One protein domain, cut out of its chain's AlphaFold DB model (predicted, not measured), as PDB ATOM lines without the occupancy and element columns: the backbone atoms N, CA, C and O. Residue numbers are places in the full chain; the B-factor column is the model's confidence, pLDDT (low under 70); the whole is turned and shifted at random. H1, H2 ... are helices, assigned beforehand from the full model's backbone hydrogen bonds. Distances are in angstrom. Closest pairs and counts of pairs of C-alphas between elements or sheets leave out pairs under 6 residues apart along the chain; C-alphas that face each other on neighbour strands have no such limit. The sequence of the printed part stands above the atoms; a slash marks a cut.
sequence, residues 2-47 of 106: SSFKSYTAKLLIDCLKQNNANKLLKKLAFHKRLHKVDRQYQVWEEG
ATOM      1  N   SER A   2      32.211  34.694  -8.540       81.44
ATOM      2  CA  SER A   2      31.926  35.551  -7.367       81.44
ATOM      3  C   SER A   2      30.881  36.653  -7.640       81.44
ATOM      4  O   SER A   2      29.941  36.827  -6.860       81.44
ATOM      5  N   SER A   3      30.974  37.327  -8.795       90.38
ATOM      6  CA  SER A   3      30.012  38.352  -9.230       90.38
ATOM      7  C   SER A   3      28.596  37.794  -9.403       90.38
ATOM      8  O   SER A   3      27.651  38.341  -8.845       90.38
ATOM      9  N   PHE A   4      28.455  36.654 -10.090       93.94
ATOM     10  CA  PHE A   4      27.173  35.967 -10.275       93.94
ATOM     11  C   PHE A   4      26.504  35.623  -8.940       93.94
ATOM     12  O   PHE A   4      25.339  35.957  -8.730       93.94
ATOM     13  N   LYS A   5      27.241  34.987  -8.016       93.88
ATOM     14  CA  LYS A   5      26.701  34.603  -6.703       93.88
ATOM     15  C   LYS A   5      26.253  35.824  -5.906       93.88
ATOM     16  O   LYS A   5      25.166  35.815  -5.341       93.88
ATOM     17  N   SER A   6      27.059  36.881  -5.889       92.88
ATOM     18  CA  SER A   6      26.738  38.105  -5.147       92.88
ATOM     19  C   SER A   6      25.512  38.817  -5.727       92.88
ATOM     20  O   SER A   6      24.591  39.161  -4.988       92.88
ATOM     21  N   TYR A   7      25.467  38.970  -7.053       96.31
ATOM     22  CA  TYR A   7      24.358  39.613  -7.756       96.31
ATOM     23  C   TYR A   7      23.038  38.856  -7.558       96.31
ATOM     24  O   TYR A   7      22.050  39.428  -7.099       96.31
ATOM     25  N   THR A   8      23.032  37.548  -7.818       97.25
ATOM     26  CA  THR A   8      21.822  36.722  -7.679       97.25
ATOM     27  C   THR A   8      21.380  36.566  -6.227       97.25
ATOM     28  O   THR A   8      20.181  36.554  -5.967       97.25
ATOM     29  N   ALA A   9      22.306  36.508  -5.263       96.88
ATOM     30  CA  ALA A   9      21.945  36.477  -3.846       96.88
ATOM     31  C   ALA A   9      21.175  37.734  -3.434       96.88
ATOM     32  O   ALA A   9      20.172  37.614  -2.733       96.88
ATOM     33  N   LYS A  10      21.601  38.918  -3.897       96.81
ATOM     34  CA  LYS A  10      20.885  40.173  -3.635       96.81
ATOM     35  C   LYS A  10      19.456  40.110  -4.180       96.81
ATOM     36  O   LYS A  10      18.519  40.301  -3.413       96.81
ATOM     37  N   LEU A  11      19.297  39.747  -5.454       98.25
ATOM     38  CA  LEU A  11      17.978  39.643  -6.088       98.25
ATOM     39  C   LEU A  11      17.057  38.641  -5.379       98.25
ATOM     40  O   LEU A  11      15.883  38.925  -5.163       98.25
ATOM     41  N   LEU A  12      17.588  37.480  -4.985       98.06
ATOM     42  CA  LEU A  12      16.816  36.467  -4.268       98.06
ATOM     43  C   LEU A  12      16.396  36.957  -2.881       98.06
ATOM     44  O   LEU A  12      15.244  36.777  -2.502       98.06
ATOM     45  N   ILE A  13      17.286  37.611  -2.133       98.06
ATOM     46  CA  ILE A  13      16.948  38.183  -0.822       98.06
ATOM     47  C   ILE A  13      15.871  39.263  -0.966       98.06
ATOM     48  O   ILE A  13      14.922  39.270  -0.182       98.06
ATOM     49  N   ASP A  14      15.997  40.147  -1.956       98.19
ATOM     50  CA  ASP A  14      15.023  41.211  -2.205       98.19
ATOM     51  C   ASP A  14      13.655  40.621  -2.578       98.19
ATOM     52  O   ASP A  14      12.642  41.003  -1.989       98.19
ATOM     53  N   CYS A  15      13.628  39.601  -3.440       98.44
ATOM     54  CA  CYS A  15      12.417  38.850  -3.772       98.44
ATOM     55  C   CYS A  15      11.781  38.202  -2.529       98.44
ATOM     56  O   CYS A  15      10.579  38.336  -2.298       98.44
ATOM     57  N   LEU A  16      12.571  37.546  -1.674       98.19
ATOM     58  CA  LEU A  16      12.058  36.915  -0.454       98.19
ATOM     59  C   LEU A  16      11.493  37.931   0.545       98.19
ATOM     60  O   LEU A  16      10.490  37.641   1.196       98.19
ATOM     61  N   LYS A  17      12.106  39.115   0.658       97.81
ATOM     62  CA  LYS A  17      11.583  40.215   1.483       97.81
ATOM     63  C   LYS A  17      10.261  40.742   0.933       97.81
ATOM     64  O   LYS A  17       9.307  40.855   1.694       97.81
ATOM     65  N   GLN A  18      10.187  41.005  -0.372       98.38
ATOM     66  CA  GLN A  18       8.970  41.489  -1.038       98.38
ATOM     67  C   GLN A  18       7.798  40.509  -0.887       98.38
ATOM     68  O   GLN A  18       6.662  40.928  -0.698       98.38
ATOM     69  N   ASN A  19       8.083  39.205  -0.897       98.06
ATOM     70  CA  ASN A  19       7.082  38.151  -0.720       98.06
ATOM     71  C   ASN A  19       6.838  37.767   0.753       98.06
ATOM     72  O   ASN A  19       6.185  36.761   1.021       98.06
ATOM     73  N   ASN A  20       7.375  38.522   1.723       97.56
ATOM     74  CA  ASN A  20       7.244  38.244   3.161       97.56
ATOM     75  C   ASN A  20       7.630  36.801   3.558       97.56
ATOM     76  O   ASN A  20       7.082  36.222   4.502       97.56
ATOM     77  N   ALA A  21       8.607  36.205   2.868       97.88
ATOM     78  CA  ALA A  21       9.052  34.824   3.060       97.88
ATOM     79  C   ALA A  21       9.961  34.665   4.300       97.88
ATOM     80  O   ALA A  21      11.061  34.102   4.250       97.88
ATOM     81  N   ASN A  22       9.486  35.147   5.452       97.00
ATOM     82  CA  ASN A  22      10.241  35.283   6.699       97.00
ATOM     83  C   ASN A  22      10.830  33.960   7.203       97.00
ATOM     84  O   ASN A  22      11.935  33.938   7.744       97.00
ATOM     85  N   LYS A  23      10.130  32.836   6.999       97.62
ATOM     86  CA  LYS A  23      10.629  31.504   7.379       97.62
ATOM     87  C   LYS A  23      11.917  31.148   6.633       97.62
ATOM     88  O   LYS A  23      12.835  30.602   7.239       97.62
ATOM     89  N   LEU A  24      11.996  31.462   5.340       97.31
ATOM     90  CA  LEU A  24      13.178  31.170   4.537       97.31
ATOM     91  C   LEU A  24      14.309  32.154   4.843       97.31
ATOM     92  O   LEU A  24      15.438  31.718   5.047       97.31
ATOM     93  N   LEU A  25      14.005  33.448   4.990       98.06
ATOM     94  CA  LEU A  25      14.989  34.451   5.417       98.06
ATOM     95  C   LEU A  25      15.643  34.076   6.756       98.06
ATOM     96  O   LEU A  25      16.867  34.106   6.864       98.06
ATOM     97  N   LYS A  26      14.859  33.626   7.746       97.81
ATOM     98  CA  LYS A  26      15.389  33.135   9.030       97.81
ATOM     99  C   LYS A  26      16.317  31.932   8.854       97.81
ATOM    100  O   LYS A  26      17.375  31.907   9.469       97.81
ATOM    101  N   LYS A  27      15.970  30.968   7.991       97.69
ATOM    102  CA  LYS A  27      16.857  29.832   7.677       97.69
ATOM    103  C   LYS A  27      18.170  30.296   7.040       97.69
ATOM    104  O   LYS A  27      19.228  29.836   7.449       97.69
ATOM    105  N   LEU A  28      18.111  31.221   6.081       97.44
ATOM    106  CA  LEU A  28      19.301  31.764   5.416       97.44
ATOM    107  C   LEU A  28      20.199  32.563   6.369       97.44
ATOM    108  O   LEU A  28      21.416  32.560   6.200       97.44
ATOM    109  N   ALA A  29      19.614  33.250   7.352       96.88
ATOM    110  CA  ALA A  29      20.368  33.931   8.400       96.88
ATOM    111  C   ALA A  29      20.993  32.934   9.384       96.88
ATOM    112  O   ALA A  29      22.170  33.045   9.713       96.88
ATOM    113  N   PHE A  30      20.222  31.928   9.809       96.38
ATOM    114  CA  PHE A  30      20.655  30.923  10.777       96.38
ATOM    115  C   PHE A  30      21.785  30.030  10.246       96.38
ATOM    116  O   PHE A  30      22.749  29.770  10.956       96.38
ATOM    117  N   HIS A  31      21.699  29.589   8.988       95.38
ATOM    118  CA  HIS A  31      22.715  28.734   8.363       95.38
ATOM    119  C   HIS A  31      23.874  29.516   7.723       95.38
ATOM    120  O   HIS A  31      24.767  28.910   7.123       95.38
ATOM    121  N   LYS A  32      23.887  30.850   7.843       95.94
ATOM    122  CA  LYS A  32      25.009  31.678   7.394       95.94
ATOM    123  C   LYS A  32      26.293  31.237   8.097       95.94
ATOM    124  O   LYS A  32      26.307  30.996   9.304       95.94
ATOM    125  N   ARG A  33      27.408  31.191   7.366       93.19
ATOM    126  CA  ARG A  33      28.720  30.920   7.966       93.19
ATOM    127  C   ARG A  33      29.071  32.007   8.986       93.19
ATOM    128  O   ARG A  33      29.002  33.198   8.684       93.19
ATOM    129  N   LEU A  34      29.490  31.586  10.181       91.88
ATOM    130  CA  LEU A  34      29.739  32.476  11.323       91.88
ATOM    131  C   LEU A  34      30.754  33.590  11.014       91.88
ATOM    132  O   LEU A  34      30.569  34.723  11.439       91.88
ATOM    133  N   HIS A  35      31.779  33.294  10.209       93.00
ATOM    134  CA  HIS A  35      32.838  34.247   9.866       93.00
ATOM    135  C   HIS A  35      32.412  35.336   8.854       93.00
ATOM    136  O   HIS A  35      33.167  36.273   8.609       93.00
ATOM    137  N   LYS A  36      31.218  35.249   8.246       90.62
ATOM    138  CA  LYS A  36      30.707  36.249   7.286       90.62
ATOM    139  C   LYS A  36      29.948  37.366   8.003       90.62
ATOM    140  O   LYS A  36      28.718  37.407   7.968       90.62
ATOM    141  N   VAL A  37      30.655  38.246   8.702       91.69
ATOM    142  CA  VAL A  37      30.049  39.311   9.532       91.69
ATOM    143  C   VAL A  37      29.460  40.477   8.728       91.69
ATOM    144  O   VAL A  37      28.585  41.180   9.217       91.69
ATOM    145  N   ASP A  38      29.873  40.634   7.471       92.00
ATOM    146  CA  ASP A  38      29.473  41.714   6.560       92.00
ATOM    147  C   ASP A  38      28.040  41.583   6.013       92.00
ATOM    148  O   ASP A  38      27.544  42.473   5.322       92.00
ATOM    149  N   ARG A  39      27.362  40.464   6.286       91.75
ATOM    150  CA  ARG A  39      26.042  40.155   5.727       91.75
ATOM    151  C   ARG A  39      25.145  39.414   6.710       91.75
ATOM    152  O   ARG A  39      25.601  38.636   7.547       91.75
ATOM    153  N   GLN A  40      23.840  39.625   6.555       95.00
ATOM    154  CA  GLN A  40      22.809  38.995   7.387       95.00
ATOM    155  C   GLN A  40      22.370  37.624   6.860       95.00
ATOM    156  O   GLN A  40      22.022  36.748   7.641       95.00
ATOM    157  N   TYR A  41      22.420  37.417   5.542       96.81
ATOM    158  CA  TYR A  41      21.928  36.205   4.885       96.81
ATOM    159  C   TYR A  41      23.008  35.598   3.994       96.81
ATOM    160  O   TYR A  41      23.816  36.321   3.402       96.81
ATOM    161  N   GLN A  42      22.975  34.277   3.837       96.31
ATOM    162  CA  GLN A  42      23.791  33.569   2.858       96.31
ATOM    163  C   GLN A  42      22.923  32.625   2.033       96.31
ATOM    164  O   GLN A  42      22.370  31.665   2.551       96.31
ATOM    165  N   VAL A  43      22.815  32.932   0.739       96.44
ATOM    166  CA  VAL A  43      22.056  32.134  -0.237       96.44
ATOM    167  C   VAL A  43      22.917  31.020  -0.821       96.44
ATOM    168  O   VAL A  43      22.494  29.873  -0.886       96.44
ATOM    169  N   TRP A  44      24.136  31.358  -1.241       95.50
ATOM    170  CA  TRP A  44      25.039  30.419  -1.894       95.50
ATOM    171  C   TRP A  44      26.066  29.851  -0.918       95.50
ATOM    172  O   TRP A  44      26.639  30.577  -0.098       95.50
ATOM    173  N   GLU A  45      26.370  28.568  -1.073       92.88
ATOM    174  CA  GLU A  45      27.554  27.967  -0.466       92.88
ATOM    175  C   GLU A  45      28.842  28.570  -1.049       92.88
ATOM    176  O   GLU A  45      28.868  29.111  -2.164       92.88
ATOM    177  N   GLU A  46      29.916  28.503  -0.267       91.31
ATOM    178  CA  GLU A  46      31.227  29.022  -0.651       91.31
ATOM    179  C   GLU A  46      31.949  28.079  -1.614       91.31
ATOM    180  O   GLU A  46      31.697  26.879  -1.643       91.31
ATOM    181  N   GLY A  47      32.844  28.645  -2.426       90.31
ATOM    182  CA  GLY A  47      33.583  27.891  -3.436       90.31
ATOM    183  C   GLY A  47      32.738  27.467  -4.638       90.31
ATOM    184  O   GLY A  47      31.582  27.861  -4.811       90.31
TER     185      GLY A  47
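This is residues 2 to 47 of the 106 residues of an uncharacterized protein of Beggiatoa sp. PS (UniProt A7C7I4). A helical hairpin opens like a V, with the long helix H1 as one arm and the shorter helix H2 as the other, the two meeting near the tight link that joins them. After H2 the unnamed stretch of residues 31 to 47 makes a loop beyond the end of H2, then folds back past the mouth of the V, where residues 41 to 43 come between the two arms. The printed part has 46 residues with two named helices, H1 then H2 along the chain, and no named strand; the class is all helix. The whole is compact, with a radius of gyration of the C-alphas of 10.4 A and spans of 28 by 22 by 15 A.

H1 runs over residues 2 to 18, from C-alpha 2 at (31.926, 35.551, -7.367) to C-alpha 18 at (8.970, 41.489, -1.038), 24.5 A from first to last C-alpha. Three residues follow as a tight link. H2 holds residues 22 to 30, 12.0 A from first to last C-alpha, and ends with C-alpha 30 at (20.655, 30.923, 10.777). Residues 31 to 47 hold no named element.

H1 touches H2 with residues 13 to 17 alone. The closest C-alphas of the two helices are those of Leu 16 and Leu 25, 7.0 A apart. They run opposite ways at a steep tilt of 38 degrees, only just beyond shallow, and form a helical hairpin. Their centres are 13.9 A apart. In H1 and H2 every O i to N i+4 pair is within hydrogen-bond range.

The two C-alphas farthest apart are those of Asn 20 and Gly 47, 29.1 A. The first and last printed C-alphas, those of Ser 2 and Gly 47, are 8.8 A apart. The printed part has no cut. The mean pLDDT of the printed part is 95.3, and no printed residue is under 70.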